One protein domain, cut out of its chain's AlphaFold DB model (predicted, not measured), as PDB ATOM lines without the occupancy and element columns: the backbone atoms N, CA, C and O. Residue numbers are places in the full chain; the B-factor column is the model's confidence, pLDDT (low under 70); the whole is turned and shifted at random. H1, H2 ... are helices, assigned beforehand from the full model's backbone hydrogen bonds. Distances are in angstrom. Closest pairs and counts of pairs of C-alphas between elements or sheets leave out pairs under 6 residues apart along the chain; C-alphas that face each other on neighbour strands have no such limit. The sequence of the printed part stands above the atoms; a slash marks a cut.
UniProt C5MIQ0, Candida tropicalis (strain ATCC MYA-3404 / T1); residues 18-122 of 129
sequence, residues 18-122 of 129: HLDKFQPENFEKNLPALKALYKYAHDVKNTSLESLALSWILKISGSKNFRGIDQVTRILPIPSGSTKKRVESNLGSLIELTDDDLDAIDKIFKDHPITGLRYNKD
ATOM      1  N   HIS A  18     333.280 423.674 341.518       92.50
ATOM      2  CA  HIS A  18     334.047 424.034 342.714       92.50
ATOM      3  C   HIS A  18     333.314 425.015 343.637       92.50
ATOM      4  O   HIS A  18     333.899 425.470 344.617       92.50
ATOM      5  N   LEU A  19     332.065 425.371 343.311       94.69
ATOM      6  CA  LEU A  19     331.264 426.310 344.089       94.69
ATOM      7  C   LEU A  19     330.215 425.564 344.915       94.69
ATOM      8  O   LEU A  19     329.397 424.822 344.366       94.69
ATOM      9  N   ASP A  20     330.195 425.807 346.221       95.38
ATOM     10  CA  ASP A  20     329.345 425.089 347.176       95.38
ATOM     11  C   ASP A  20     327.860 425.166 346.820       95.38
ATOM     12  O   ASP A  20     327.169 424.150 346.833       95.38
ATOM     13  N   LYS A  21     327.363 426.355 346.455       94.31
ATOM     14  CA  LYS A  21     325.941 426.584 346.118       94.31
ATOM     15  C   LYS A  21     325.448 425.771 344.933       94.31
ATOM     16  O   LYS A  21     324.238 425.611 344.769       94.31
ATOM     17  N   PHE A  22     326.376 425.329 344.095       93.31
ATOM     18  CA  PHE A  22     326.062 424.550 342.922       93.31
ATOM     19  C   PHE A  22     326.179 423.050 343.193       93.31
ATOM     20  O   PHE A  22     325.512 422.322 342.495       93.31
ATOM     21  N   GLN A  23     326.866 422.570 344.238       92.12
ATOM     22  CA  GLN A  23     326.930 421.131 344.563       92.12
ATOM     23  C   GLN A  23     325.539 420.479 344.651       92.12
ATOM     24  O   GLN A  23     324.605 421.167 345.069       92.12
ATOM     25  N   PRO A  24     325.379 419.175 344.327       91.19
ATOM     26  CA  PRO A  24     324.065 418.571 344.071       91.19
ATOM     27  C   PRO A  24     323.049 418.869 345.171       91.19
ATOM     28  O   PRO A  24     321.952 419.357 344.914       91.19
ATOM     29  N   GLU A  25     323.469 418.643 346.414       92.00
ATOM     30  CA  GLU A  25     322.642 418.826 347.599       92.00
ATOM     31  C   GLU A  25     322.228 420.291 347.806       92.00
ATOM     32  O   GLU A  25     321.066 420.578 348.096       92.00
ATOM     33  N   ASN A  26     323.155 421.239 347.638       95.06
ATOM     34  CA  ASN A  26     322.855 422.663 347.788       95.06
ATOM     35  C   ASN A  26     322.030 423.190 346.615       95.06
ATOM     36  O   ASN A  26     321.130 423.999 346.813       95.06
ATOM     37  N   PHE A  27     322.293 422.717 345.400       93.12
ATOM     38  CA  PHE A  27     321.554 423.116 344.211       93.12
ATOM     39  C   PHE A  27     320.069 422.780 344.340       93.12
ATOM     40  O   PHE A  27     319.215 423.637 344.100       93.12
ATOM     41  N   GLU A  28     319.757 421.556 344.768       92.62
ATOM     42  CA  GLU A  28     318.379 421.119 344.995       92.62
ATOM     43  C   GLU A  28     317.697 421.923 346.108       92.62
ATOM     44  O   GLU A  28     316.555 422.353 345.931       92.62
ATOM     45  N   LYS A  29     318.408 422.214 347.207       95.12
ATOM     46  CA  LYS A  29     317.903 423.052 348.312       95.12
ATOM     47  C   LYS A  29     317.698 424.520 347.924       95.12
ATOM     48  O   LYS A  29     316.786 425.156 348.441       95.12
ATOM     49  N   ASN A  30     318.494 425.046 346.993       95.69
ATOM     50  CA  ASN A  30     318.429 426.439 346.531       95.69
ATOM     51  C   ASN A  30     317.388 426.662 345.421       95.69
ATOM     52  O   ASN A  30     316.949 427.792 345.182       95.69
ATOM     53  N   LEU A  31     316.968 425.599 344.730       93.94
ATOM     54  CA  LEU A  31     316.027 425.678 343.613       93.94
ATOM     55  C   LEU A  31     314.646 426.271 343.984       93.94
ATOM     56  O   LEU A  31     314.108 427.026 343.168       93.94
ATOM     57  N   PRO A  32     314.052 425.998 345.164       96.19
ATOM     58  CA  PRO A  32     312.819 426.649 345.607       96.19
ATOM     59  C   PRO A  32     312.915 428.179 345.652       96.19
ATOM     60  O   PRO A  32     312.037 428.847 345.107       96.19
ATOM     61  N   ALA A  33     314.004 428.735 346.198       96.81
ATOM     62  CA  ALA A  33     314.220 430.184 346.248       96.81
ATOM     63  C   ALA A  33     314.274 430.787 344.836       96.81
ATOM     64  O   ALA A  33     313.613 431.786 344.550       96.81
ATOM     65  N   LEU A  34     314.998 430.132 343.920       95.38
ATOM     66  CA  LEU A  34     315.072 430.552 342.520       95.38
ATOM     67  C   LEU A  34     313.694 430.536 341.842       95.38
ATOM     68  O   LEU A  34     313.343 431.485 341.142       95.38
ATOM     69  N   LYS A  35     312.901 429.478 342.050       96.25
ATOM     70  CA  LYS A  35     311.545 429.364 341.487       96.25
ATOM     71  C   LYS A  35     310.611 430.441 342.037       96.25
ATOM     72  O   LYS A  35     309.848 431.021 341.266       96.25
ATOM     73  N   ALA A  36     310.684 430.729 343.335       97.75
ATOM     74  CA  ALA A  36     309.895 431.779 343.970       97.75
ATOM     75  C   ALA A  36     310.260 433.173 343.434       97.75
ATOM     76  O   ALA A  36     309.366 433.929 343.059       97.75
ATOM     77  N   LEU A  37     311.554 433.484 343.296       97.62
ATOM     78  CA  LEU A  37     312.015 434.736 342.682       97.62
ATOM     79  C   LEU A  37     311.594 434.853 341.217       97.62
ATOM     80  O   LEU A  37     311.158 435.918 340.786       97.62
ATOM     81  N   TYR A  38     311.695 433.763 340.451       96.62
ATOM     82  CA  TYR A  38     311.250 433.729 339.059       96.62
ATOM     83  C   TYR A  38     309.755 434.045 338.958       96.62
ATOM     84  O   TYR A  38     309.351 434.895 338.166       96.62
ATOM     85  N   LYS A  39     308.939 433.411 339.808       97.69
ATOM     86  CA  LYS A  39     307.503 433.679 339.888       97.69
ATOM     87  C   LYS A  39     307.224 435.136 340.260       97.69
ATOM     88  O   LYS A  39     306.401 435.774 339.621       97.69
ATOM     89  N   TYR A  40     307.931 435.680 341.250       98.06
ATOM     90  CA  TYR A  40     307.781 437.079 341.649       98.06
ATOM     91  C   TYR A  40     308.098 438.043 340.498       98.06
ATOM     92  O   TYR A  40     307.309 438.937 340.193       98.06
ATOM     93  N   ALA A  41     309.221 437.825 339.807       96.31
ATOM     94  CA  ALA A  41     309.626 438.642 338.670       96.31
ATOM     95  C   ALA A  41     308.556 438.654 337.570       96.31
ATOM     96  O   ALA A  41     308.150 439.724 337.119       96.31
ATOM     97  N   HIS A  42     308.076 437.474 337.171       95.44
ATOM     98  CA  HIS A  42     307.182 437.330 336.026       95.44
ATOM     99  C   HIS A  42     305.718 437.629 336.350       95.44
ATOM    100  O   HIS A  42     305.079 438.368 335.607       95.44
ATOM    101  N   ASP A  43     305.197 437.099 337.454       97.38
ATOM    102  CA  ASP A  43     303.763 437.146 337.746       97.38
ATOM    103  C   ASP A  43     303.373 438.423 338.504       97.38
ATOM    104  O   ASP A  43     302.256 438.906 338.352       97.38
ATOM    105  N   VAL A  44     304.278 438.972 339.327       97.12
ATOM    106  CA  VAL A  44     303.995 440.150 340.171       97.12
ATOM    107  C   VAL A  44     304.568 441.421 339.557       97.12
ATOM    108  O   VAL A  44     303.875 442.430 339.455       97.12
ATOM    109  N   LYS A  45     305.837 441.389 339.138       95.75
ATOM    110  CA  LYS A  45     306.531 442.573 338.606       95.75
ATOM    111  C   LYS A  45     306.500 442.686 337.085       95.75
ATOM    112  O   LYS A  45     306.946 443.705 336.565       95.75
ATOM    113  N   ASN A  46     305.982 441.671 336.390       95.19
ATOM    114  CA  ASN A  46     305.920 441.604 334.930       95.19
ATOM    115  C   ASN A  46     307.267 441.946 334.256       95.19
ATOM    116  O   ASN A  46     307.330 442.695 333.281       95.19
ATOM    117  N   THR A  47     308.364 441.423 334.807       93.44
ATOM    118  CA  THR A  47     309.732 441.643 334.321       93.44
ATOM    119  C   THR A  47     310.525 440.332 334.270       93.44
ATOM    120  O   THR A  47     310.040 439.274 334.673       93.44
ATOM    121  N   SER A  48     311.749 440.373 333.740       91.81
ATOM    122  CA  SER A  48     312.660 439.223 333.764       91.81
ATOM    123  C   SER A  48     313.383 439.108 335.107       91.81
ATOM    124  O   SER A  48     313.564 440.093 335.823       91.81
ATOM    125  N   LEU A  49     313.854 437.905 335.444       92.69
ATOM    126  CA  LEU A  49     314.607 437.684 336.681       92.69
ATOM    127  C   LEU A  49     315.916 438.495 336.719       92.69
ATOM    128  O   LEU A  49     316.293 439.016 337.766       92.69
ATOM    129  N   GLU A  50     316.592 438.637 335.578       90.88
ATOM    130  CA  GLU A  50     317.808 439.444 335.441       90.88
ATOM    131  C   GLU A  50     317.523 440.929 335.695       90.88
ATOM    132  O   GLU A  50     318.279 441.594 336.405       90.88
ATOM    133  N   SER A  51     316.403 441.429 335.167       92.75
ATOM    134  CA  SER A  51     315.966 442.813 335.365       92.75
ATOM    135  C   SER A  51     315.577 443.071 336.817       92.75
ATOM    136  O   SER A  51     316.008 444.067 337.389       92.75
ATOM    137  N   LEU A  52     314.847 442.141 337.450       95.56
ATOM    138  CA  LEU A  52     314.510 442.222 338.873       95.56
ATOM    139  C   LEU A  52     315.775 442.315 339.742       95.56
ATOM    140  O   LEU A  52     315.842 443.151 340.640       95.56
ATOM    141  N   ALA A  53     316.790 441.493 339.457       95.19
ATOM    142  CA  ALA A  53     318.046 441.498 340.204       95.19
ATOM    143  C   ALA A  53     318.798 442.836 340.079       95.19
ATOM    144  O   ALA A  53     319.289 443.365 341.077       95.19
ATOM    145  N   LEU A  54     318.868 443.411 338.875       95.75
ATOM    146  CA  LEU A  54     319.507 444.713 338.659       95.75
ATOM    147  C   LEU A  54     318.704 445.858 339.286       95.75
ATOM    148  O   LEU A  54     319.288 446.731 339.927       95.75
ATOM    149  N   SER A  55     317.377 445.828 339.170       96.25
ATOM    150  CA  SER A  55     316.477 446.777 339.828       96.25
ATOM    151  C   SER A  55     316.610 446.753 341.348       96.25
ATOM    152  O   SER A  55     316.606 447.810 341.973       96.25
ATOM    153  N   TRP A  56     316.810 445.578 341.947       97.56
ATOM    154  CA  TRP A  56     317.077 445.447 343.380       97.56
ATOM    155  C   TRP A  56     318.373 446.160 343.785       97.56
ATOM    156  O   TRP A  56     318.377 446.936 344.739       97.56
ATOM    157  N   ILE A  57     319.451 445.994 343.008       96.56
ATOM    158  CA  ILE A  57     320.725 446.700 343.234       96.56
ATOM    159  C   ILE A  57     320.542 448.220 343.113       96.56
ATOM    160  O   ILE A  57     321.076 448.987 343.916       96.56
ATOM    161  N   LEU A  58     319.787 448.679 342.113       96.12
ATOM    162  CA  LEU A  58     319.535 450.105 341.907       96.12
ATOM    163  C   LEU A  58     318.655 450.709 343.004       96.12
ATOM    164  O   LEU A  58     318.886 451.849 343.391       96.12
ATOM    165  N   LYS A  59     317.698 449.948 343.537       96.88
ATOM    166  CA  LYS A  59     316.851 450.375 344.653       96.88
ATOM    167  C   LYS A  59     317.658 450.610 345.934       96.88
ATOM    168  O   LYS A  59     317.411 451.593 346.627       96.88
ATOM    169  N   ILE A  60     318.635 449.754 346.241       97.25
ATOM    170  CA  ILE A  60     319.492 449.938 347.429       97.25
ATOM    171  C   ILE A  60     320.562 451.030 347.234       97.25
ATOM    172  O   ILE A  60     321.053 451.602 348.208       97.25
ATOM    173  N   SER A  61     320.925 451.333 345.985       96.94
ATOM    174  CA  SER A  61     321.964 452.297 345.605       96.94
ATOM    175  C   SER A  61     321.640 453.715 346.078       96.94
ATOM    176  O   SER A  61     320.637 454.303 345.675       96.94
ATOM    177  N   GLY A  62     322.513 454.313 346.895       95.25
ATOM    178  CA  GLY A  62     322.283 455.665 347.417       95.25
ATOM    179  C   GLY A  62     321.215 455.752 348.513       95.25
ATOM    180  O   GLY A  62     320.804 456.860 348.862       95.25
ATOM    181  N   SER A  63     320.726 454.621 349.036       95.94
ATOM    182  CA  SER A  63     319.737 454.617 350.116       95.94
ATOM    183  C   SER A  63     320.334 455.143 351.428       95.94
ATOM    184  O   SER A  63     321.516 454.965 351.722       95.94
ATOM    185  N   LYS A  64     319.506 455.828 352.230       95.56
ATOM    186  CA  LYS A  64     319.953 456.453 353.488       95.56
ATOM    187  C   LYS A  64     320.397 455.433 354.528       95.56
ATOM    188  O   LYS A  64     321.327 455.710 355.272       95.56
ATOM    189  N   ASN A  65     319.716 454.298 354.589       94.69
ATOM    190  CA  ASN A  65     320.077 453.176 355.432       94.69
ATOM    191  C   ASN A  65     319.638 451.894 354.726       94.69
ATOM    192  O   ASN A  65     318.511 451.816 354.236       94.69
ATOM    193  N   PHE A  66     320.515 450.898 354.694       94.56
ATOM    194  CA  PHE A  66     320.163 449.554 354.261       94.56
ATOM    195  C   PHE A  66     320.867 448.535 355.147       94.56
ATOM    196  O   PHE A  66     322.094 448.450 355.153       94.56
ATOM    197  N   ARG A  67     320.089 447.749 355.897       92.31
ATOM    198  CA  ARG A  67     320.594 446.668 356.766       92.31
ATOM    199  C   ARG A  67     321.722 447.116 357.708       92.31
ATOM    200  O   ARG A  67     322.714 446.413 357.873       92.31
ATOM    201  N   GLY A  68     321.566 448.291 358.319       92.56
ATOM    202  CA  GLY A  68     322.550 448.845 359.256       92.56
ATOM    203  C   GLY A  68     323.729 449.566 358.597       92.56
ATOM    204  O   GLY A  68     324.596 450.060 359.308       92.56
ATOM    205  N   ILE A  69     323.759 449.662 357.264       93.31
ATOM    206  CA  ILE A  69     324.712 450.501 356.535       93.31
ATOM    207  C   ILE A  69     324.061 451.862 356.311       93.31
ATOM    208  O   ILE A  69     323.137 451.979 355.503       93.31
ATOM    209  N   ASP A  70     324.544 452.880 357.015       96.00
ATOM    210  CA  ASP A  70     324.150 454.265 356.773       96.00
ATOM    211  C   ASP A  70     324.804 454.802 355.497       96.00
ATOM    212  O   ASP A  70     325.964 454.517 355.211       96.00
ATOM    213  N   GLN A  71     324.055 455.611 354.747       95.62
ATOM    214  CA  GLN A  71     324.478 456.260 353.504       95.62
ATOM    215  C   GLN A  71     325.129 455.281 352.519       95.62
ATOM    216  O   GLN A  71     326.317 455.371 352.207       95.62
ATOM    217  N   VAL A  72     324.332 454.346 352.003       96.38
ATOM    218  CA  VAL A  72     324.799 453.355 351.031       96.38
ATOM    219  C   VAL A  72     325.403 454.061 349.821       96.38
ATOM    220  O   VAL A  72     324.741 454.860 349.156       96.38
ATOM    221  N   THR A  73     326.654 453.735 349.503       96.00
ATOM    222  CA  THR A  73     327.358 454.268 348.332       96.00
ATOM    223  C   THR A  73     326.543 454.061 347.060       96.00
ATOM    224  O   THR A  73     325.863 453.048 346.882       96.00
ATOM    225  N   ARG A  74     326.630 455.011 346.125       96.56
ATOM    226  CA  ARG A  74     326.000 454.849 344.818       96.56
ATOM    227  C   ARG A  74     326.633 453.676 344.065       96.56
ATOM    228  O   ARG A  74     327.814 453.693 343.739       96.56
ATOM    229  N   ILE A  75     325.817 452.674 343.771       95.75
ATOM    230  CA  ILE A  75     326.177 451.467 343.034       95.75
ATOM    231  C   ILE A  75     325.867 451.675 341.550       95.75
ATOM    232  O   ILE A  75     324.733 452.008 341.192       95.75
ATOM    233  N   LEU A  76     326.870 451.447 340.697       93.44
ATOM    234  CA  LEU A  76     326.730 451.360 339.244       93.44
ATOM    235  C   LEU A  76     326.869 449.886 338.823       93.44
ATOM    236  O   LEU A  76     327.989 449.371 338.807       93.44
ATOM    237  N   PRO A  77     325.770 449.174 338.514       91.31
ATOM    238  CA  PRO A  77     325.866 447.788 338.081       91.31
ATOM    239  C   PRO A  77     326.515 447.697 336.693       91.31
ATOM    240  O   PRO A  77     326.131 448.415 335.772       91.31
ATOM    241  N   ILE A  78     327.469 446.775 336.533       91.62
ATOM    242  CA  ILE A  78     328.136 446.475 335.255       91.62
ATOM    243  C   ILE A  78     327.732 445.055 334.830       91.62
ATOM    244  O   ILE A  78     328.488 444.102 335.045       91.62
ATOM    245  N   PRO A  79     326.508 444.857 334.301       90.88
ATOM    246  CA  PRO A  79     326.074 443.537 333.876       90.88
ATOM    247  C   PRO A  79     326.866 443.098 332.645       90.88
ATOM    248  O   PRO A  79     326.930 443.801 331.637       90.88
ATOM    249  N   SER A  80     327.448 441.902 332.704       88.62
ATOM    250  CA  SER A  80     328.112 441.313 331.542       88.62
ATOM    251  C   SER A  80     327.091 440.855 330.495       88.62
ATOM    252  O   SER A  80     325.974 440.436 330.812       88.62
ATOM    253  N   GLY A  81     327.487 440.890 329.226       87.69
ATOM    254  CA  GLY A  81     326.686 440.403 328.114       87.69
ATOM    255  C   GLY A  81     327.564 440.141 326.901       87.69
ATOM    256  O   GLY A  81     328.002 441.071 326.239       87.69
ATOM    257  N   SER A  82     327.785 438.869 326.564       87.81
ATOM    258  CA  SER A  82     328.615 438.472 325.412       87.81
ATOM    259  C   SER A  82     327.964 438.718 324.045       87.81
ATOM    260  O   SER A  82     328.553 438.426 323.012       87.81
ATOM    261  N   THR A  83     326.729 439.227 324.018       91.12
ATOM    262  CA  THR A  83     325.981 439.524 322.788       91.12
ATOM    263  C   THR A  83     325.177 440.802 322.977       91.12
ATOM    264  O   THR A  83     324.680 441.053 324.077       91.12
ATOM    265  N   LYS A  84     324.966 441.557 321.892       89.81
ATOM    266  CA  LYS A  84     324.142 442.778 321.890       89.81
ATOM    267  C   LYS A  84     322.760 442.548 322.515       89.81
ATOM    268  O   LYS A  84     322.381 443.263 323.431       89.81
ATOM    269  N   LYS A  85     322.081 441.466 322.119       89.38
ATOM    270  CA  LYS A  85     320.763 441.087 322.653       89.38
ATOM    271  C   LYS A  85     320.757 440.918 324.177       89.38
ATOM    272  O   LYS A  85     319.784 441.276 324.829       89.38
ATOM    273  N   ARG A  86     321.822 440.351 324.758       86.62
ATOM    274  CA  ARG A  86     321.933 440.199 326.220       86.62
ATOM    275  C   ARG A  86     322.097 441.541 326.917       86.62
ATOM    276  O   ARG A  86     321.464 441.757 327.939       86.62
ATOM    277  N   VAL A  87     322.907 442.435 326.353       87.25
ATOM    278  CA  VAL A  87     323.082 443.791 326.889       87.25
ATOM    279  C   VAL A  87     321.757 444.554 326.848       87.25
ATOM    280  O   VAL A  87     321.339 445.104 327.863       87.25
ATOM    281  N   GLU A  88     321.059 444.515 325.713       87.44
ATOM    282  CA  GLU A  88     319.742 445.143 325.544       87.44
ATOM    283  C   GLU A  88     318.709 444.570 326.520       87.44
ATOM    284  O   GLU A  88     317.999 445.329 327.167       87.44
ATOM    285  N   SER A  89     318.663 443.246 326.688       83.38
ATOM    286  CA  SER A  89     317.746 442.600 327.633       83.38
ATOM    287  C   SER A  89     318.044 442.944 329.093       83.38
ATOM    288  O   SER A  89     317.110 443.052 329.877       83.38
ATOM    289  N   ASN A  90     319.317 443.090 329.471       83.00
ATOM    290  CA  ASN A  90     319.702 443.410 330.847       83.00
ATOM    291  C   ASN A  90     319.368 444.865 331.216       83.00
ATOM    292  O   ASN A  90     319.013 445.139 332.357       83.00
ATOM    293  N   LEU A  91     319.519 445.802 330.272       80.56
ATOM    294  CA  LEU A  91     319.383 447.240 330.540       80.56
ATOM    295  C   LEU A  91     318.022 447.818 330.130       80.56
ATOM    296  O   LEU A  91     317.587 448.815 330.697       80.56
ATOM    297  N   GLY A  92     317.339 447.212 329.158       78.50
ATOM    298  CA  GLY A  92     316.100 447.735 328.577       78.50
ATOM    299  C   GLY A  92     314.823 447.448 329.373       78.50
ATOM    300  O   GLY A  92     313.742 447.796 328.913       78.50
ATOM    301  N   SER A  93     314.908 446.782 330.527       84.38
ATOM    302  CA  SER A  93     313.730 446.328 331.292       84.38
ATOM    303  C   SER A  93     313.850 446.561 332.800       84.38
ATOM    304  O   SER A  93     313.163 445.915 333.593       84.38
ATOM    305  N   LEU A  94     314.710 447.501 333.198       92.12
ATOM    306  CA  LEU A  94     314.828 447.923 334.589       92.12
ATOM    307  C   LEU A  94     313.520 448.576 335.051       92.12
ATOM    308  O   LEU A  94     312.966 449.442 334.379       92.12
ATOM    309  N   ILE A  95     313.053 448.152 336.218       94.88
ATOM    310  CA  ILE A  95     311.858 448.667 336.887       94.88
ATOM    311  C   ILE A  95     312.226 449.374 338.193       94.88
ATOM    312  O   ILE A  95     313.263 449.079 338.797       94.88
ATOM    313  N   GLU A  96     311.361 450.269 338.653       95.31
ATOM    314  CA  GLU A  96     311.440 450.814 340.007       95.31
ATOM    315  C   GLU A  96     310.830 449.827 341.008       95.31
ATOM    316  O   GLU A  96     309.791 449.212 340.748       95.31
ATOM    317  N   LEU A  97     311.496 449.663 342.152       97.56
ATOM    318  CA  LEU A  97     311.029 448.817 343.248       97.56
ATOM    319  C   LEU A  97     310.631 449.668 344.455       97.56
ATOM    320  O   LEU A  97     311.268 450.678 344.773       97.56
ATOM    321  N   THR A  98     309.583 449.244 345.145       97.25
ATOM    322  CA  THR A  98     309.146 449.812 346.422       97.25
ATOM    323  C   THR A  98     309.887 449.151 347.586       97.25
ATOM    324  O   THR A  98     310.687 448.237 347.389       97.25
ATOM    325  N   ASP A  99     309.662 449.633 348.806       96.44
ATOM    326  CA  ASP A  99     310.198 448.965 349.999       96.44
ATOM    327  C   ASP A  99     309.454 447.641 350.260       96.44
ATOM    328  O   ASP A  99     310.094 446.637 350.556       96.44
ATOM    329  N   ASP A 100     308.145 447.588 349.978       97.94
ATOM    330  CA  ASP A 100     307.359 446.345 350.021       97.94
ATOM    331  C   ASP A 100     307.911 445.270 349.068       97.94
ATOM    332  O   ASP A 100     307.879 444.078 349.379       97.94
ATOM    333  N   ASP A 101     308.449 445.673 347.908       98.19
ATOM    334  CA  ASP A 101     309.115 444.744 346.992       98.19
ATOM    335  C   ASP A 101     310.373 444.130 347.625       98.19
ATOM    336  O   ASP A 101     310.646 442.941 347.437       98.19
ATOM    337  N   LEU A 102     311.149 444.925 348.373       97.81
ATOM    338  CA  LEU A 102     312.324 444.431 349.093       97.81
ATOM    339  C   LEU A 102     311.908 443.454 350.193       97.81
ATOM    340  O   LEU A 102     312.511 442.387 350.313       97.81
ATOM    341  N   ASP A 103     310.850 443.776 350.936       97.88
ATOM    342  CA  ASP A 103     310.315 442.917 351.994       97.88
ATOM    343  C   ASP A 103     309.767 441.596 351.442       97.88
ATOM    344  O   ASP A 103     309.996 440.530 352.025       97.88
ATOM    345  N   ALA A 104     309.093 441.631 350.290       98.25
ATOM    346  CA  ALA A 104     308.616 440.433 349.605       98.25
ATOM    347  C   ALA A 104     309.780 439.532 349.159       98.25
ATOM    348  O   ALA A 104     309.734 438.314 349.355       98.25
ATOM    349  N   ILE A 105     310.849 440.117 348.612       98.00
ATOM    350  CA  ILE A 105     312.065 439.386 348.228       98.00
ATOM    351  C   ILE A 105     312.759 438.797 349.465       98.00
ATOM    352  O   ILE A 105     313.156 437.631 349.456       98.00
ATOM    353  N   ASP A 106     312.854 439.554 350.555       97.62
ATOM    354  CA  ASP A 106     313.438 439.072 351.808       97.62
ATOM    355  C   ASP A 106     312.612 437.944 352.424       97.62
ATOM    356  O   ASP A 106     313.173 436.983 352.960       97.62
ATOM    357  N   LYS A 107     311.284 437.998 352.298       98.38
ATOM    358  CA  LYS A 107     310.406 436.897 352.695       98.38
ATOM    359  C   LYS A 107     310.687 435.626 351.893       98.38
ATOM    360  O   LYS A 107     310.756 434.559 352.498       98.38
ATOM    361  N   ILE A 108     310.923 435.724 350.582       98.25
ATOM    362  CA  ILE A 108     311.285 434.562 349.754       98.25
ATOM    363  C   ILE A 108     312.546 433.879 350.295       98.25
ATOM    364  O   ILE A 108     312.570 432.658 350.423       98.25
ATOM    365  N   PHE A 109     313.575 434.646 350.661       97.12
ATOM    366  CA  PHE A 109     314.810 434.081 351.214       97.12
ATOM    367  C   PHE A 109     314.669 433.571 352.653       97.12
ATOM    368  O   PHE A 109     315.410 432.670 353.044       97.12
ATOM    369  N   LYS A 110     313.729 434.105 353.442       97.69
ATOM    370  CA  LYS A 110     313.387 433.559 354.767       97.69
ATOM    371  C   LYS A 110     312.668 432.213 354.651       97.69
ATOM    372  O   LYS A 110     313.006 431.286 355.379       97.69
ATOM    373  N   ASP A 111     311.711 432.106 353.731       98.06
ATOM    374  CA  ASP A 111     310.926 430.885 353.505       98.06
ATOM    375  C   ASP A 111     311.752 429.804 352.769       98.06
ATOM    376  O   ASP A 111     311.523 428.602 352.933       98.06
ATOM    377  N   HIS A 112     312.738 430.224 351.970       97.06
ATOM    378  CA  HIS A 112     313.641 429.362 351.207       97.06
ATOM    379  C   HIS A 112     315.109 429.773 351.430       97.06
ATOM    380  O   HIS A 112     315.710 430.425 350.567       97.06
ATOM    381  N   PRO A 113     315.702 429.417 352.585       96.69
ATOM    382  CA  PRO A 113     317.071 429.795 352.908       96.69
ATOM    383  C   PRO A 113     318.071 429.161 351.937       96.69
ATOM    384  O   PRO A 113     317.982 427.980 351.604       96.69
ATOM    385  N   ILE A 114     319.049 429.959 351.506       96.12
ATOM    386  CA  ILE A 114     320.117 429.510 350.610       96.12
ATOM    387  C   ILE A 114     321.168 428.727 351.400       96.12
ATOM    388  O   ILE A 114     321.654 429.202 352.427       96.12
ATOM    389  N   THR A 115     321.568 427.565 350.888       96.62
ATOM    390  CA  THR A 115     322.633 426.726 351.446       96.62
ATOM    391  C   THR A 115     323.893 426.742 350.576       96.62
ATOM    392  O   THR A 115     323.836 426.921 349.355       96.62
ATOM    393  N   GLY A 116     325.044 426.542 351.220       95.12
ATOM    394  CA  GLY A 116     326.368 426.586 350.597       95.12
ATOM    395  C   GLY A 116     327.078 427.930 350.777       95.12
ATOM    396  O   GLY A 116     326.453 428.996 350.788       95.12
ATOM    397  N   LEU A 117     328.403 427.866 350.912       94.44
ATOM    398  CA  LEU A 117     329.277 429.027 351.081       94.44
ATOM    399  C   LEU A 117     329.329 429.892 349.813       94.44
ATOM    400  O   LEU A 117     328.812 429.522 348.754       94.44
ATOM    401  N   ARG A 118     329.936 431.083 349.894       91.00
ATOM    402  CA  ARG A 118     330.048 431.967 348.717       91.00
ATOM    403  C   ARG A 118     330.879 431.326 347.606       91.00
ATOM    404  O   ARG A 118     330.486 431.417 346.443       91.00
ATOM    405  N   TYR A 119     331.994 430.706 347.979       93.50
ATOM    406  CA  TYR A 119     332.876 429.981 347.070       93.50
ATOM    407  C   TYR A 119     332.963 428.516 347.488       93.50
ATOM    408  O   TYR A 119     332.240 427.694 346.940       93.50
ATOM    409  N   ASN A 120     333.796 428.212 348.476       93.69
ATOM    410  CA  ASN A 120     333.956 426.897 349.082       93.69
ATOM    411  C   ASN A 120     334.600 427.063 350.464       93.69
ATOM    412  O   ASN A 120     334.962 428.173 350.863       93.69
ATOM    413  N   LYS A 121     334.764 425.951 351.179       93.25
ATOM    414  CA  LYS A 121     335.340 425.942 352.528       93.25
ATOM    415  C   LYS A 121     336.745 426.553 352.597       93.25
ATOM    416  O   LYS A 121     337.051 427.232 353.572       93.25
ATOM    417  N   ASP A 122     337.571 426.336 351.577       92.62
ATOM    418  CA  ASP A 122     338.970 426.778 351.569       92.62
ATOM    419  C   ASP A 122     339.099 428.302 351.412       92.62
ATOM    420  O   ASP A 122     340.013 428.914 351.963       92.62
TER     421      ASP A 122
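What this domain is: This is residues 18 to 122 of the 129 residues of a protein of Candida tropicalis (strain ATCC MYA-3404 / T1) (UniProt C5MIQ0). Helices H1 and H4 stand side by side, running opposite ways; H2 crosses their foot and H3 packs on H2. The printed part has 105 residues, with four named helices in the order H1, H2, H3, H4 and no named strand, all helix. It is only just compact, close to loose, radius of gyration of the C-alphas 15.2 A, spanning 38 by 35 by 31 A.

How they stand to each other: H1, residues 24 to 44, touches H2, residues 49 to 60, about perpendicular at 80 degrees; closest C-alphas Ala 41 and Leu 49, 5.4 A. H2 touches H3, residues 84 to 91, at a steep tilt of 43 degrees; closest C-alphas Ser 51 and Asn 90, 5.9 A. H4, residues 99 to 111, touches H1 at a shallow tilt of 28 degrees, opposite ways; closest C-alphas Ala 33 and Ile 108, 6.3 A. Every O i to N i+4 pair is within hydrogen-bond range in H2, H3 and H4, and 15 of 17 in H1.

Where its parts are: H1, 29.7 A long, begins at C-alpha 24 (324.065, 418.571, 344.071). H4, 18.4 A, ends at C-alpha 111 (310.926, 430.885, 353.505).

The domain as a whole: The printed part has no cut; the H2 to H3 link is long. No printed residue is under 70.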